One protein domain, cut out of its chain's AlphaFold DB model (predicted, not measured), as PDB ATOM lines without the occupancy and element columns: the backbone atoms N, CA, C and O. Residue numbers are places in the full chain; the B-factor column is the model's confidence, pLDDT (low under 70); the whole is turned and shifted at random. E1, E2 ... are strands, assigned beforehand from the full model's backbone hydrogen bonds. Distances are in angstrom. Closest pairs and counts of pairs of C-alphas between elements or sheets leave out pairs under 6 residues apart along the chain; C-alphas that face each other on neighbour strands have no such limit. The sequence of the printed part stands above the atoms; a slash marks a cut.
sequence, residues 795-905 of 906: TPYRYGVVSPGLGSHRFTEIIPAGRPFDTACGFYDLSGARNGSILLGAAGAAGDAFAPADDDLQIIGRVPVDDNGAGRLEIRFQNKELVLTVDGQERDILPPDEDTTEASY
ATOM      1  N   THR A 795     -26.819 -56.833  -0.176       75.88
ATOM      2  CA  THR A 795     -26.539 -55.415   0.053       75.88
ATOM      3  C   THR A 795     -25.031 -55.128   0.201       75.88
ATOM      4  O   THR A 795     -24.364 -55.710   1.067       75.88
ATOM      5  N   PRO A 796     -24.457 -54.195  -0.587       72.00
ATOM      6  CA  PRO A 796     -23.027 -53.872  -0.513       72.00
ATOM      7  C   PRO A 796     -22.651 -52.986   0.685       72.00
ATOM      8  O   PRO A 796     -21.494 -52.994   1.105       72.00
ATOM      9  N   TYR A 797     -23.620 -52.281   1.275       78.38
ATOM     10  CA  TYR A 797     -23.428 -51.356   2.394       78.38
ATOM     11  C   TYR A 797     -24.427 -51.615   3.514       78.38
ATOM     12  O   TYR A 797     -25.435 -52.303   3.329       78.38
ATOM     13  N   ARG A 798     -24.136 -51.028   4.674       82.94
ATOM     14  CA  ARG A 798     -25.110 -50.809   5.740       82.94
ATOM     15  C   ARG A 798     -25.957 -49.609   5.316       82.94
ATOM     16  O   ARG A 798     -25.387 -48.579   4.973       82.94
ATOM     17  N   TYR A 799     -27.278 -49.710   5.334       85.81
ATOM     18  CA  TYR A 799     -28.174 -48.605   4.978       85.81
ATOM     19  C   TYR A 799     -28.925 -48.116   6.201       85.81
ATOM     20  O   TYR A 799     -29.323 -48.914   7.051       85.81
ATOM     21  N   GLY A 800     -29.106 -46.805   6.303       88.12
ATOM     22  CA  GLY A 800     -29.613 -46.203   7.523       88.12
ATOM     23  C   GLY A 800     -29.978 -44.735   7.385       88.12
ATOM     24  O   GLY A 800     -29.883 -44.144   6.310       88.12
ATOM     25  N   VAL A 801     -30.379 -44.153   8.510       85.50
ATOM     26  CA  VAL A 801     -30.695 -42.728   8.637       85.50
ATOM     27  C   VAL A 801     -29.490 -41.977   9.189       85.50
ATOM     28  O   VAL A 801     -28.837 -42.433  10.129       85.50
ATOM     29  N   VAL A 802     -29.208 -40.810   8.613       81.06
ATOM     30  CA  VAL A 802     -28.157 -39.892   9.055       81.06
ATOM     31  C   VAL A 802     -28.800 -38.701   9.752       81.06
ATOM     32  O   VAL A 802     -29.624 -37.994   9.178       81.06
ATOM     33  N   SER A 803     -28.426 -38.477  11.008       73.62
ATOM     34  CA  SER A 803     -28.871 -37.332  11.802       73.62
ATOM     35  C   SER A 803     -27.722 -36.340  12.009       73.62
ATOM     36  O   SER A 803     -26.597 -36.773  12.277       73.62
ATOM     37  N   PRO A 804     -27.963 -35.018  11.924       62.16
ATOM     38  CA  PRO A 804     -26.963 -34.018  12.292       62.16
ATOM     39  C   PRO A 804     -26.588 -34.149  13.778       62.16
ATOM     40  O   PRO A 804     -27.474 -34.211  14.632       62.16
ATOM     41  N   GLY A 805     -25.294 -34.183  14.097       53.66
ATOM     42  CA  GLY A 805     -24.776 -34.135  15.469       53.66
ATOM     43  C   GLY A 805     -23.851 -32.933  15.685       53.66
ATOM     44  O   GLY A 805     -23.347 -32.343  14.731       53.66
ATOM     45  N   LEU A 806     -23.627 -32.548  16.948       37.94
ATOM     46  CA  LEU A 806     -22.634 -31.529  17.315       37.94
ATOM     47  C   LEU A 806     -21.220 -32.080  17.055       37.94
ATOM     48  O   LEU A 806     -20.640 -32.734  17.916       37.94
ATOM     49  N   GLY A 807     -20.683 -31.819  15.862       43.06
ATOM     50  CA  GLY A 807     -19.302 -32.135  15.480       43.06
ATOM     51  C   GLY A 807     -19.105 -33.396  14.628       43.06
ATOM     52  O   GLY A 807     -18.035 -33.528  14.048       43.06
ATOM     53  N   SER A 808     -20.105 -34.277  14.503       55.28
ATOM     54  CA  SER A 808     -20.105 -35.407  13.554       55.28
ATOM     55  C   SER A 808     -21.530 -35.865  13.216       55.28
ATOM     56  O   SER A 808     -22.466 -35.678  14.001       55.28
ATOM     57  N   HIS A 809     -21.718 -36.452  12.032       63.28
ATOM     58  CA  HIS A 809     -22.995 -37.043  11.628       63.28
ATOM     59  C   HIS A 809     -23.232 -38.368  12.366       63.28
ATOM     60  O   HIS A 809     -22.365 -39.238  12.399       63.28
ATOM     61  N   ARG A 810     -24.429 -38.566  12.933       72.06
ATOM     62  CA  ARG A 810     -24.802 -39.837  13.567       72.06
ATOM     63  C   ARG A 810     -25.506 -40.732  12.553       72.06
ATOM     64  O   ARG A 810     -26.590 -40.391  12.083       72.06
ATOM     65  N   PHE A 811     -24.923 -41.890  12.260       80.56
ATOM     66  CA  PHE A 811     -25.541 -42.917  11.423       80.56
ATOM     67  C   PHE A 811     -26.304 -43.923  12.288       80.56
ATOM     68  O   PHE A 811     -25.754 -44.476  13.238       80.56
ATOM     69  N   THR A 812     -27.574 -44.164  11.963       84.50
ATOM     70  CA  THR A 812     -28.386 -45.224  12.569       84.50
ATOM     71  C   THR A 812     -28.675 -46.282  11.519       84.50
ATOM     72  O   THR A 812     -29.430 -46.033  10.580       84.50
ATOM     73  N   GLU A 813     -28.068 -47.457  11.674       87.81
ATOM     74  CA  GLU A 813     -28.288 -48.589  10.776       87.81
ATOM     75  C   GLU A 813     -29.735 -49.091  10.836       87.81
ATOM     76  O   GLU A 813     -30.322 -49.223  11.909       87.81
ATOM     77  N   ILE A 814     -30.275 -49.414   9.662       89.69
ATOM     78  CA  ILE A 814     -31.596 -50.016   9.470       89.69
ATOM     79  C   ILE A 814     -31.473 -51.353   8.724       89.69
ATOM     80  O   ILE A 814     -32.131 -52.326   9.085       89.69
ATOM     81  N   ILE A 815     -30.617 -51.416   7.697       88.12
ATOM     82  CA  ILE A 815     -30.333 -52.632   6.927       88.12
ATOM     83  C   ILE A 815     -28.830 -52.931   7.015       88.12
ATOM     84  O   ILE A 815     -28.033 -52.134   6.515       88.12
ATOM     85  N   PRO A 816     -28.419 -54.079   7.577       84.44
ATOM     86  CA  PRO A 816     -27.023 -54.505   7.557       84.44
ATOM     87  C   PRO A 816     -26.501 -54.759   6.135       84.44
ATOM     88  O   PRO A 816     -27.256 -55.093   5.215       84.44
ATOM     89  N   ALA A 817     -25.183 -54.688   5.964       78.06
ATOM     90  CA  ALA A 817     -24.528 -55.163   4.748       78.06
ATOM     91  C   ALA A 817     -24.625 -56.697   4.623       78.06
ATOM     92  O   ALA A 817     -24.647 -57.411   5.623       78.06
ATOM     93  N   GLY A 818     -24.636 -57.220   3.395       74.81
ATOM     94  CA  GLY A 818     -24.683 -58.660   3.109       74.81
ATOM     95  C   GLY A 818     -26.074 -59.298   3.220       74.81
ATOM     96  O   GLY A 818     -26.186 -60.521   3.191       74.81
ATOM     97  N   ARG A 819     -27.145 -58.504   3.342       80.44
ATOM     98  CA  ARG A 819     -28.533 -59.000   3.353       80.44
ATOM     99  C   ARG A 819     -29.027 -59.217   1.921       80.44
ATOM    100  O   ARG A 819     -28.786 -58.332   1.107       80.44
ATOM    101  N   PRO A 820     -29.736 -60.315   1.596       81.25
ATOM    102  CA  PRO A 820     -30.303 -60.494   0.259       81.25
ATOM    103  C   PRO A 820     -31.241 -59.337  -0.112       81.25
ATOM    104  O   PRO A 820     -32.110 -59.009   0.691       81.25
ATOM    105  N   PHE A 821     -31.074 -58.706  -1.277       79.44
ATOM    106  CA  PHE A 821     -31.828 -57.530  -1.736       79.44
ATOM    107  C   PHE A 821     -33.342 -57.759  -1.675       79.44
ATOM    108  O   PHE A 821     -34.087 -56.908  -1.218       79.44
ATOM    109  N   ASP A 822     -33.783 -58.939  -2.073       78.69
ATOM    110  CA  ASP A 822     -35.157 -59.432  -2.057       78.69
ATOM    111  C   ASP A 822     -35.766 -59.577  -0.649       78.69
ATOM    112  O   ASP A 822     -36.986 -59.603  -0.507       78.69
ATOM    113  N   THR A 823     -34.942 -59.604   0.403       82.12
ATOM    114  CA  THR A 823     -35.393 -59.651   1.812       82.12
ATOM    115  C   THR A 823     -34.871 -58.489   2.661       82.12
ATOM    116  O   THR A 823     -35.166 -58.398   3.857       82.12
ATOM    117  N   ALA A 824     -34.074 -57.598   2.072       86.12
ATOM    118  CA  ALA A 824     -33.456 -56.475   2.750       86.12
ATOM    119  C   ALA A 824     -34.518 -55.409   3.015       86.12
ATOM    120  O   ALA A 824     -34.899 -54.656   2.121       86.12
ATOM    121  N   CYS A 825     -34.993 -55.368   4.258       91.25
ATOM    122  CA  CYS A 825     -36.003 -54.443   4.742       91.25
ATOM    123  C   CYS A 825     -35.701 -54.066   6.196       91.25
ATOM    124  O   CYS A 825     -35.237 -54.904   6.974       91.25
ATOM    125  N   GLY A 826     -36.003 -52.831   6.576       91.00
ATOM    126  CA  GLY A 826     -35.949 -52.376   7.956       91.00
ATOM    127  C   GLY A 826     -36.808 -51.137   8.166       91.00
ATOM    128  O   GLY A 826     -37.303 -50.534   7.215       91.00
ATOM    129  N   PHE A 827     -37.005 -50.774   9.431       90.69
ATOM    130  CA  PHE A 827     -37.881 -49.675   9.807       90.69
ATOM    131  C   PHE A 827     -37.174 -48.691  10.727       90.69
ATOM    132  O   PHE A 827     -36.361 -49.091  11.559       90.69
ATOM    133  N   TYR A 828     -37.553 -47.426  10.615       87.81
ATOM    134  CA  TYR A 828     -37.104 -46.349  11.479       87.81
ATOM    135  C   TYR A 828     -38.303 -45.543  11.960       87.81
ATOM    136  O   TYR A 828     -39.198 -45.204  11.183       87.81
ATOM    137  N   ASP A 829     -38.331 -45.287  13.261       85.75
ATOM    138  CA  ASP A 829     -39.378 -44.496  13.886       85.75
ATOM    139  C   ASP A 829     -39.092 -43.009  13.661       85.75
ATOM    140  O   ASP A 829     -38.034 -42.507  14.044       85.75
ATOM    141  N   LEU A 830     -40.027 -42.315  13.014       80.56
ATOM    142  CA  LEU A 830     -39.916 -40.887  12.726       80.56
ATOM    143  C   LEU A 830     -40.319 -40.021  13.921       80.56
ATOM    144  O   LEU A 830     -40.162 -38.802  13.854       80.56
ATOM    145  N   SER A 831     -40.804 -40.635  15.006       73.06
ATOM    146  CA  SER A 831     -41.200 -39.971  16.247       73.06
ATOM    147  C   SER A 831     -40.103 -39.037  16.761       73.06
ATOM    148  O   SER A 831     -39.082 -39.469  17.296       73.06
ATOM    149  N   GLY A 832     -40.325 -37.728  16.627       61.72
ATOM    150  CA  GLY A 832     -39.390 -36.698  17.090       61.72
ATOM    151  C   GLY A 832     -38.387 -36.200  16.045       61.72
ATOM    152  O   GLY A 832     -37.586 -35.320  16.370       61.72
ATOM    153  N   ALA A 833     -38.456 -36.678  14.798       62.66
ATOM    154  CA  ALA A 833     -37.783 -36.038  13.675       62.66
ATOM    155  C   ALA A 833     -38.357 -34.622  13.488       62.66
ATOM    156  O   ALA A 833     -39.545 -34.437  13.232       62.66
ATOM    157  N   ARG A 834     -37.508 -33.606  13.661       54.91
ATOM    158  CA  ARG A 834     -37.818 -32.197  13.382       54.91
ATOM    159  C   ARG A 834     -36.993 -31.778  12.165       54.91
ATOM    160  O   ARG A 834     -35.834 -32.179  12.099       54.91
ATOM    161  N   ASN A 835     -37.568 -30.966  11.269       55.44
ATOM    162  CA  ASN A 835     -36.955 -30.349  10.066       55.44
ATOM    163  C   ASN A 835     -37.342 -30.918   8.682       55.44
ATOM    164  O   ASN A 835     -36.539 -30.824   7.757       55.44
ATOM    165  N   GLY A 836     -38.553 -31.450   8.493       65.62
ATOM    166  CA  GLY A 836     -39.163 -31.636   7.160       65.62
ATOM    167  C   GLY A 836     -38.501 -32.645   6.201       65.62
ATOM    168  O   GLY A 836     -39.103 -33.024   5.199       65.62
ATOM    169  N   SER A 837     -37.278 -33.115   6.470       72.31
ATOM    170  CA  SER A 837     -36.608 -34.164   5.701       72.31
ATOM    171  C   SER A 837     -35.588 -34.946   6.533       72.31
ATOM    172  O   SER A 837     -35.048 -34.447   7.521       72.31
ATOM    173  N   ILE A 838     -35.328 -36.188   6.127       78.62
ATOM    174  CA  ILE A 838     -34.350 -37.091   6.740       78.62
ATOM    175  C   ILE A 838     -33.306 -37.484   5.711       78.62
ATOM    176  O   ILE A 838     -33.645 -37.831   4.581       78.62
ATOM    177  N   LEU A 839     -32.038 -37.474   6.114       80.81
ATOM    178  CA  LEU A 839     -30.944 -37.933   5.271       80.81
ATOM    179  C   LEU A 839     -30.809 -39.450   5.354       80.81
ATOM    180  O   LEU A 839     -30.838 -40.045   6.432       80.81
ATOM    181  N   LEU A 840     -30.610 -40.067   4.198       81.88
ATOM    182  CA  LEU A 840     -30.291 -41.477   4.082       81.88
ATOM    183  C   LEU A 840     -28.809 -41.659   3.820       81.88
ATOM    184  O   LEU A 840     -28.222 -40.987   2.969       81.88
ATOM    185  N   GLY A 841     -28.229 -42.609   4.543       80.12
ATOM    186  CA  GLY A 841     -26.825 -42.964   4.461       80.12
ATOM    187  C   GLY A 841     -26.613 -44.399   4.001       80.12
ATOM    188  O   GLY A 841     -27.386 -45.297   4.347       80.12
ATOM    189  N   ALA A 842     -25.523 -44.615   3.278       77.69
ATOM    190  CA  ALA A 842     -24.903 -45.912   3.072       77.69
ATOM    191  C   ALA A 842     -23.513 -45.888   3.719       77.69
ATOM    192  O   ALA A 842     -22.683 -45.060   3.356       77.69
ATOM    193  N   ALA A 843     -23.260 -46.766   4.685       74.88
ATOM    194  CA  ALA A 843     -21.990 -46.841   5.396       74.88
ATOM    195  C   ALA A 843     -21.229 -48.128   5.052       74.88
ATOM    196  O   ALA A 843     -21.825 -49.197   4.862       74.88
ATOM    197  N   GLY A 844     -19.899 -48.026   5.001       65.06
ATOM    198  CA  GLY A 844     -19.001 -49.173   4.881       65.06
ATOM    199  C   GLY A 844     -19.257 -50.238   5.957       65.06
ATOM    200  O   GLY A 844     -19.719 -49.950   7.060       65.06
ATOM    201  N   ALA A 845     -18.966 -51.500   5.636       54.66
ATOM    202  CA  ALA A 845     -19.253 -52.632   6.521       54.66
ATOM    203  C   ALA A 845     -18.313 -52.736   7.743       54.66
ATOM    204  O   ALA A 845     -18.640 -53.446   8.688       54.66
ATOM    205  N   ALA A 846     -17.177 -52.027   7.745       47.50
ATOM    206  CA  ALA A 846     -16.220 -52.009   8.849       47.50
ATOM    207  C   ALA A 846     -16.282 -50.667   9.599       47.50
ATOM    208  O   ALA A 846     -16.059 -49.619   9.001       47.50
ATOM    209  N   GLY A 847     -16.565 -50.702  10.904       48.84
ATOM    210  CA  GLY A 847     -16.634 -49.514  11.761       48.84
ATOM    211  C   GLY A 847     -17.670 -49.657  12.873       48.84
ATOM    212  O   GLY A 847     -18.584 -50.477  12.776       48.84
ATOM    213  N   ASP A 848     -17.516 -48.870  13.937       42.19
ATOM    214  CA  ASP A 848     -18.407 -48.915  15.094       42.19
ATOM    215  C   ASP A 848     -19.837 -48.497  14.706       42.19
ATOM    216  O   ASP A 848     -20.044 -47.631  13.850       42.19
ATOM    217  N   ALA A 849     -20.855 -49.122  15.303       47.78
ATOM    218  CA  ALA A 849     -22.239 -48.988  14.835       47.78
ATOM    219  C   ALA A 849     -22.812 -47.565  14.979       47.78
ATOM    220  O   ALA A 849     -23.774 -47.230  14.291       47.78
ATOM    221  N   PHE A 850     -22.211 -46.750  15.849       41.94
ATOM    222  CA  PHE A 850     -22.697 -45.425  16.238       41.94
ATOM    223  C   PHE A 850     -21.959 -44.256  15.572       41.94
ATOM    224  O   PHE A 850     -22.482 -43.141  15.575       41.94
ATOM    225  N   ALA A 851     -20.773 -44.503  15.013       49.78
ATOM    226  CA  ALA A 851     -19.925 -43.499  14.381       49.78
ATOM    227  C   ALA A 851     -19.049 -44.191  13.322       49.78
ATOM    228  O   ALA A 851     -17.909 -44.561  13.621       49.78
ATOM    229  N   PRO A 852     -19.562 -44.434  12.098       50.00
ATOM    230  CA  PRO A 852     -18.664 -44.719  10.987       50.00
ATOM    231  C   PRO A 852     -17.634 -43.583  10.914       50.00
ATOM    232  O   PRO A 852     -17.979 -42.432  11.183       50.00
ATOM    233  N   ALA A 853     -16.373 -43.892  10.597       51.34
ATOM    234  CA  ALA A 853     -15.426 -42.833  10.257       51.34
ATOM    235  C   ALA A 853     -16.073 -41.976   9.157       51.34
ATOM    236  O   ALA A 853     -16.651 -42.551   8.234       51.34
ATOM    237  N   ASP A 854     -16.018 -40.646   9.275       48.50
ATOM    238  CA  ASP A 854     -16.714 -39.721   8.365       48.50
ATOM    239  C   ASP A 854     -16.459 -40.050   6.878       48.50
ATOM    240  O   ASP A 854     -17.354 -39.930   6.046       48.50
ATOM    241  N   ASP A 855     -15.275 -40.584   6.560       47.75
ATOM    242  CA  ASP A 855     -14.864 -40.980   5.211       47.75
ATOM    243  C   ASP A 855     -15.633 -42.190   4.635       47.75
ATOM    244  O   ASP A 855     -15.633 -42.391   3.419       47.75
ATOM    245  N   ASP A 856     -16.259 -43.025   5.473       61.25
ATOM    246  CA  ASP A 856     -16.927 -44.283   5.094       61.25
ATOM    247  C   ASP A 856     -18.471 -44.172   5.047       61.25
ATOM    248  O   ASP A 856     -19.138 -45.172   4.756       61.25
ATOM    249  N   LEU A 857     -19.047 -42.985   5.297       68.62
ATOM    250  CA  LEU A 857     -20.489 -42.708   5.232       68.62
ATOM    251  C   LEU A 857     -20.853 -41.894   3.980       68.62
ATOM    252  O   LEU A 857     -20.421 -40.760   3.815       68.62
ATOM    253  N   GLN A 858     -21.722 -42.445   3.136       70.62
ATOM    254  CA  GLN A 858     -22.198 -41.801   1.910       70.62
ATOM    255  C   GLN A 858     -23.640 -41.350   2.061       70.62
ATOM    256  O   GLN A 858     -24.507 -42.162   2.388       70.62
ATOM    257  N   ILE A 859     -23.935 -40.089   1.750       74.56
ATOM    258  CA  ILE A 859     -25.321 -39.624   1.674       74.56
ATOM    259  C   ILE A 859     -25.912 -40.054   0.329       74.56
ATOM    260  O   ILE A 859     -25.468 -39.623  -0.736       74.56
ATOM    261  N   ILE A 860     -26.927 -40.917   0.376       73.81
ATOM    262  CA  ILE A 860     -27.582 -41.478  -0.816       73.81
ATOM    263  C   ILE A 860     -28.831 -40.697  -1.238       73.81
ATOM    264  O   ILE A 860     -29.328 -40.885  -2.349       73.81
ATOM    265  N   GLY A 861     -29.322 -39.808  -0.375       75.69
ATOM    266  CA  GLY A 861     -30.426 -38.902  -0.670       75.69
ATOM    267  C   GLY A 861     -31.130 -38.410   0.583       75.69
ATOM    268  O   GLY A 861     -30.696 -38.685   1.703       75.69
ATOM    269  N   ARG A 862     -32.236 -37.695   0.385       80.00
ATOM    270  CA  ARG A 862     -33.122 -37.254   1.464       80.00
ATOM    271  C   ARG A 862     -34.564 -37.667   1.209       80.00
ATOM    272  O   ARG A 862     -34.996 -37.782   0.063       80.00
ATOM    273  N   VAL A 863     -35.301 -37.845   2.293       79.81
ATOM    274  CA  VAL A 863     -36.712 -38.231   2.294       79.81
ATOM    275  C   VAL A 863     -37.508 -37.106   2.934       79.81
ATOM    276  O   VAL A 863     -37.254 -36.809   4.102       79.81
ATOM    277  N   PRO A 864     -38.445 -36.467   2.218       77.12
ATOM    278  CA  PRO A 864     -39.381 -35.532   2.829       77.12
ATOM    279  C   PRO A 864     -40.229 -36.241   3.888       77.12
ATOM    280  O   PRO A 864     -40.731 -37.340   3.647       77.12
ATOM    281  N   VAL A 865     -40.399 -35.610   5.044       75.12
ATOM    282  CA  VAL A 865     -41.268 -36.082   6.127       75.12
ATOM    283  C   VAL A 865     -42.176 -34.953   6.584       75.12
ATOM    284  O   VAL A 865     -41.744 -33.808   6.690       75.12
ATOM    285  N   ASP A 866     -43.440 -35.282   6.836       69.62
ATOM    286  CA  ASP A 866     -44.460 -34.305   7.209       69.62
ATOM    287  C   ASP A 866     -44.162 -33.685   8.593       69.62
ATOM    288  O   ASP A 866     -43.666 -34.356   9.504       69.62
ATOM    289  N   ASP A 867     -44.504 -32.403   8.775       60.06
ATOM    290  CA  ASP A 867     -44.143 -31.581   9.950       60.06
ATOM    291  C   ASP A 867     -44.632 -32.123  11.306       60.06
ATOM    292  O   ASP A 867     -44.156 -31.706  12.363       60.06
ATOM    293  N   ASN A 868     -45.566 -33.075  11.297       60.16
ATOM    294  CA  ASN A 868     -46.104 -33.679  12.512       60.16
ATOM    295  C   ASN A 868     -45.131 -34.662  13.186       60.16
ATOM    296  O   ASN A 868     -45.418 -35.101  14.300       60.16
ATOM    297  N   GLY A 869     -44.001 -35.005  12.546       55.19
ATOM    298  CA  GLY A 869     -42.939 -35.825  13.146       55.19
ATOM    299  C   GLY A 869     -43.427 -37.181  13.665       55.19
ATOM    300  O   GLY A 869     -42.855 -37.714  14.611       55.19
ATOM    301  N   ALA A 870     -44.520 -37.690  13.094       61.22
ATOM    302  CA  ALA A 870     -45.159 -38.951  13.430       61.22
ATOM    303  C   ALA A 870     -45.232 -39.784  12.153       61.22
ATOM    304  O   ALA A 870     -45.693 -39.291  11.127       61.22
ATOM    305  N   GLY A 871     -44.746 -41.020  12.225       75.56
ATOM    306  CA  GLY A 871     -44.771 -41.952  11.109       75.56
ATOM    307  C   GLY A 871     -43.672 -43.000  11.212       75.56
ATOM    308  O   GLY A 871     -42.771 -42.921  12.052       75.56
ATOM    309  N   ARG A 872     -43.734 -44.003  10.347       85.88
ATOM    310  CA  ARG A 872     -42.740 -45.071  10.257       85.88
ATOM    311  C   ARG A 872     -42.135 -45.072   8.865       85.88
ATOM    312  O   ARG A 872     -42.836 -45.307   7.882       85.88
ATOM    313  N   LEU A 873     -40.829 -44.834   8.795       87.31
ATOM    314  CA  LEU A 873     -40.057 -45.014   7.573       87.31
ATOM    315  C   LEU A 873     -39.740 -46.498   7.415       87.31
ATOM    316  O   LEU A 873     -39.121 -47.104   8.287       87.31
ATOM    317  N   GLU A 874     -40.144 -47.076   6.297       89.94
ATOM    318  CA  GLU A 874     -39.687 -48.373   5.825       89.94
ATOM    319  C   GLU A 874     -38.639 -48.155   4.738       89.94
ATOM    320  O   GLU A 874     -38.855 -47.418   3.774       89.94
ATOM    321  N   ILE A 875     -37.504 -48.829   4.887       89.62
ATOM    322  CA  ILE A 875     -36.468 -48.909   3.864       89.62
ATOM    323  C   ILE A 875     -36.424 -50.350   3.391       89.62
ATOM    324  O   ILE A 875     -36.244 -51.250   4.210       89.62
ATOM    325  N   ARG A 876     -36.540 -50.572   2.082       89.12
ATOM    326  CA  ARG A 876     -36.413 -51.903   1.483       89.12
ATOM    327  C   ARG A 876     -35.759 -51.852   0.110       89.12
ATOM    328  O   ARG A 876     -35.671 -50.791  -0.501       89.12
ATOM    329  N   PHE A 877     -35.332 -53.002  -0.397       84.62
ATOM    330  CA  PHE A 877     -34.852 -53.132  -1.769       84.62
ATOM    331  C   PHE A 877     -35.859 -53.870  -2.657       84.62
ATOM    332  O   PHE A 877     -36.462 -54.860  -2.253       84.62
ATOM    333  N   GLN A 878     -36.017 -53.402  -3.894       77.06
ATOM    334  CA  GLN A 878     -36.788 -54.068  -4.942       77.06
ATOM    335  C   GLN A 878     -35.994 -54.000  -6.245       77.06
ATOM    336  O   GLN A 878     -35.650 -52.919  -6.704       77.06
ATOM    337  N   ASN A 879     -35.660 -55.149  -6.842       71.81
ATOM    338  CA  ASN A 879     -34.796 -55.217  -8.034       71.81
ATOM    339  C   ASN A 879     -33.464 -54.449  -7.869       71.81
ATOM    340  O   ASN A 879     -33.004 -53.792  -8.798       71.81
ATOM    341  N   LYS A 880     -32.858 -54.522  -6.671       72.12
ATOM    342  CA  LYS A 880     -31.655 -53.767  -6.255       72.12
ATOM    343  C   LYS A 880     -31.814 -52.239  -6.196       72.12
ATOM    344  O   LYS A 880     -30.854 -51.541  -5.883       72.12
ATOM    345  N   GLU A 881     -33.011 -51.715  -6.431       75.50
ATOM    346  CA  GLU A 881     -33.340 -50.312  -6.190       75.50
ATOM    347  C   GLU A 881     -33.826 -50.131  -4.757       75.50
ATOM    348  O   GLU A 881     -34.576 -50.954  -4.227       75.50
ATOM    349  N   LEU A 882     -33.391 -49.042  -4.128       79.75
ATOM    350  CA  LEU A 882     -33.874 -48.658  -2.812       79.75
ATOM    351  C   LEU A 882     -35.277 -48.064  -2.956       79.75
ATOM    352  O   LEU A 882     -35.454 -47.064  -3.657       79.75
ATOM    353  N   VAL A 883     -36.243 -48.673  -2.275       84.06
ATOM    354  CA  VAL A 883     -37.635 -48.229  -2.192       84.06
ATOM    355  C   VAL A 883     -37.907 -47.795  -0.762       84.06
ATOM    356  O   VAL A 883     -37.547 -48.488   0.195       84.06
ATOM    357  N   LEU A 884     -38.550 -46.643  -0.623       86.25
ATOM    358  CA  LEU A 884     -38.875 -46.058   0.667       86.25
ATOM    359  C   LEU A 884     -40.371 -45.875   0.776       86.25
ATOM    360  O   LEU A 884     -40.990 -45.337  -0.142       86.25
ATOM    361  N   THR A 885     -40.932 -46.258   1.915       85.69
ATOM    362  CA  THR A 885     -42.303 -45.886   2.252       85.69
ATOM    363  C   THR A 885     -42.329 -45.139   3.577       85.69
ATOM    364  O   THR A 885     -41.574 -45.447   4.495       85.69
ATOM    365  N   VAL A 886     -43.179 -44.122   3.669       84.69
ATOM    366  CA  VAL A 886     -43.518 -43.460   4.932       84.69
ATOM    367  C   VAL A 886     -44.987 -43.755   5.177       84.69
ATOM    368  O   VAL A 886     -45.827 -43.414   4.345       84.69
ATOM    369  N   ASP A 887     -45.277 -44.470   6.264       82.88
ATOM    370  CA  ASP A 887     -46.629 -44.931   6.612       82.88
ATOM    371  C   ASP A 887     -47.328 -45.705   5.478       82.88
ATOM    372  O   ASP A 887     -48.529 -45.586   5.242       82.88
ATOM    373  N   GLY A 888     -46.551 -46.518   4.754       80.94
ATOM    374  CA  GLY A 888     -47.039 -47.355   3.657       80.94
ATOM    375  C   GLY A 888     -47.237 -46.625   2.326       80.94
ATOM    376  O   GLY A 888     -47.623 -47.265   1.348       80.94
ATOM    377  N   GLN A 889     -46.953 -45.321   2.250       83.00
ATOM    378  CA  GLN A 889     -46.924 -44.580   0.988       83.00
ATOM    379  C   GLN A 889     -45.499 -44.459   0.467       83.00
ATOM    380  O   GLN A 889     -44.610 -44.003   1.185       83.00
ATOM    381  N   GLU A 890     -45.285 -44.854  -0.787       84.56
ATOM    382  CA  GLU A 890     -43.989 -44.715  -1.444       84.56
ATOM    383  C   GLU A 890     -43.585 -43.239  -1.546       84.56
ATOM    384  O   GLU A 890     -44.409 -42.370  -1.847       84.56
ATOM    385  N   ARG A 891     -42.318 -42.949  -1.250       82.94
ATOM    386  CA  ARG A 891     -41.752 -41.600  -1.304       82.94
ATOM    387  C   ARG A 891     -40.549 -41.572  -2.233       82.94
ATOM    388  O   ARG A 891     -39.716 -42.478  -2.219       82.94
ATOM    389  N   ASP A 892     -40.426 -40.476  -2.970       78.19
ATOM    390  CA  ASP A 892     -39.250 -40.227  -3.790       78.19
ATOM    391  C   ASP A 892     -38.019 -39.966  -2.920       78.19
ATOM    392  O   ASP A 892     -38.054 -39.216  -1.941       78.19
ATOM    393  N   ILE A 893     -36.898 -40.559  -3.332       77.31
ATOM    394  CA  ILE A 893     -35.582 -40.209  -2.799       77.31
ATOM    395  C   ILE A 893     -35.115 -38.969  -3.542       77.31
ATOM    396  O   ILE A 893     -34.736 -39.048  -4.715       77.31
ATOM    397  N   LEU A 894     -35.149 -37.834  -2.858       75.12
ATOM    398  CA  LEU A 894     -34.690 -36.573  -3.412       75.12
ATOM    399  C   LEU A 894     -33.163 -36.471  -3.315       75.12
ATOM    400  O   LEU A 894     -32.555 -37.088  -2.428       75.12
ATOM    401  N   PRO A 895     -32.525 -35.670  -4.186       66.50
ATOM    402  CA  PRO A 895     -31.122 -35.335  -4.014       66.50
ATOM    403  C   PRO A 895     -30.898 -34.714  -2.625       66.50
ATOM    404  O   PRO A 895     -31.776 -33.993  -2.128       66.50
ATOM    405  N   PRO A 896     -29.750 -35.001  -1.990       64.00
ATOM    406  CA  PRO A 896     -29.396 -34.369  -0.726       64.00
ATOM    407  C   PRO A 896     -29.336 -32.844  -0.887       64.00
ATOM    408  O   PRO A 896     -29.053 -32.342  -1.975       64.00
ATOM    409  N   ASP A 897     -29.628 -32.106   0.187       56.75
ATOM    410  CA  ASP A 897     -29.565 -30.643   0.169       56.75
ATOM    411  C   ASP A 897     -28.156 -30.153  -0.156       56.75
ATOM    412  O   ASP A 897     -27.169 -30.778   0.252       56.75
ATOM    413  N   GLU A 898     -28.064 -28.997  -0.820       47.78
ATOM    414  CA  GLU A 898     -26.790 -28.354  -1.150       47.78
ATOM    415  C   GLU A 898     -25.902 -28.135   0.079       47.78
ATOM    416  O   GLU A 898     -24.695 -28.114  -0.083       47.78
ATOM    417  N   ASP A 899     -26.433 -28.089   1.302       42.56
ATOM    418  CA  ASP A 899     -25.639 -27.970   2.534       42.56
ATOM    419  C   ASP A 899     -25.210 -29.320   3.148       42.56
ATOM    420  O   ASP A 899     -24.337 -29.357   4.010       42.56
ATOM    421  N   THR A 900     -25.752 -30.450   2.677       43.28
ATOM    422  CA  THR A 900     -25.637 -31.777   3.331       43.28
ATOM    423  C   THR A 900     -24.822 -32.827   2.567       43.28
ATOM    424  O   THR A 900     -24.674 -33.950   3.043       43.28
ATOM    425  N   THR A 901     -24.314 -32.513   1.370       36.78
ATOM    426  CA  THR A 901     -23.628 -33.520   0.534       36.78
ATOM    427  C   THR A 901     -22.180 -33.792   0.961       36.78
ATOM    428  O   THR A 901     -21.507 -32.900   1.473       36.78
ATOM    429  N   GLU A 902     -21.677 -34.983   0.602       36.66
ATOM    430  CA  GLU A 902     -20.260 -35.414   0.600       36.66
ATOM    431  C   GLU A 902     -19.265 -34.343   0.083       36.66
ATOM    432  O   GLU A 902     -18.072 -34.416   0.369       36.66
ATOM    433  N   ALA A 903     -19.728 -33.321  -0.649       33.03
ATOM    434  CA  ALA A 903     -18.925 -32.180  -1.092       33.03
ATOM    435  C   ALA A 903     -18.488 -31.209   0.028       33.03
ATOM    436  O   ALA A 903     -17.784 -30.248  -0.273       33.03
ATOM    437  N   SER A 904     -18.918 -31.403   1.282       30.25
ATOM    438  CA  SER A 904     -18.285 -30.756   2.443       30.25
ATOM    439  C   SER A 904     -16.999 -31.463   2.899       30.25
ATOM    440  O   SER A 904     -16.233 -30.866   3.648       30.25
ATOM    441  N   TYR A 905     -16.769 -32.713   2.470       29.64
ATOM    442  CA  TYR A 905     -15.612 -33.535   2.858       29.64
ATOM    443  C   TYR A 905     -14.538 -33.645   1.762       29.64
ATOM    444  O   TYR A 905     -13.343 -33.634   2.068       29.64
TER     445      TYR A 905
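AT A GLANCE: This is residues 795 to 905 of the 906 residues of the protein "Hsp70 family protein" of Phycisphaerae bacterium (UniProt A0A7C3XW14). This is a small, rounded sandwich: two antiparallel sheets of four strands face each other, a strongly twisted one with order E2 - E1 - E4 - E5 and a second with order E3 - E6 - E7 - E8. At one side of the sandwich the edge strands E2 and E3 come close together, and at the other E5 comes near E8. The chain passes from sheet to sheet at the links E2 to E3, E3 to E4 and E5 to E6. The 111 printed residues hold eight named strands, E1 to E8 in order, and no named helix; the class is all strand, though under half of the residues, 48, are in named elements. The whole is compact, with a radius of gyration of the C-alphas of 13.2 A and spans of 33 by 32 by 22 A.

IN THESE COORDINATES: Begin with the first sheet: find C-alpha 798 at (-25.110, -50.809, 5.740), where E1, residues 798 to 803, starts. Beside it are E2, residues 810 to 815, and E4, residues 837 to 843, 19.4 A long. E5, residues 857 to 864, is the longest strand by residues; it measures 20.4 A and bends by 55 degrees at residue 860. In the other sheet, look for E3 at residues 825 to 829, E6 at 872 to 878, 18.6 A long, and E7 at 881 to 886, 16.6 A long. Last comes E8, residues 889 to 891, ending at C-alpha 891 at (-41.752, -41.600, -1.304).

HOW THE PARTS SIT: In the first sheet, E1 and E2 form a hairpin, with N 812 and O 801 2.8 A apart. E1 and E4 are antiparallel at 141 degrees, with N 802 and O 839 2.8 A apart. E4 and E5 form a second hairpin, with N 842 and O 858 2.8 A apart. In the other sheet, E3 and E6 are antiparallel at 163 degrees, with N 828 and O 873 2.8 A apart. E6, E7 and E8 make a meander, each strand the antiparallel neighbour of the one before: look at N 874 and O 885, 2.8 A, and N 886 and O 889, 2.9 A. Between the sheets, the closest C-alphas of E2 and E3 are those of Ile 814 and Gly 826, 5.2 A apart. Those of E5 and E8 are Val 863 and Arg 891, 7.0 A apart. E1 and E6 are near each other, while E4 and E7 are apart.

THE WHOLE: The two C-alphas farthest apart are those of Leu 806 and Asn 879, 36.8 A. The printed part has no cut. The link E4 to E5, residues 844 to 856, is long, and residues 892 to 905 hold no named element. The mean pLDDT of the printed part is 70.3; residues 804 to 809, 832 to 836, 844 to 857, 866 to 870 and 895 to 905 are under 70.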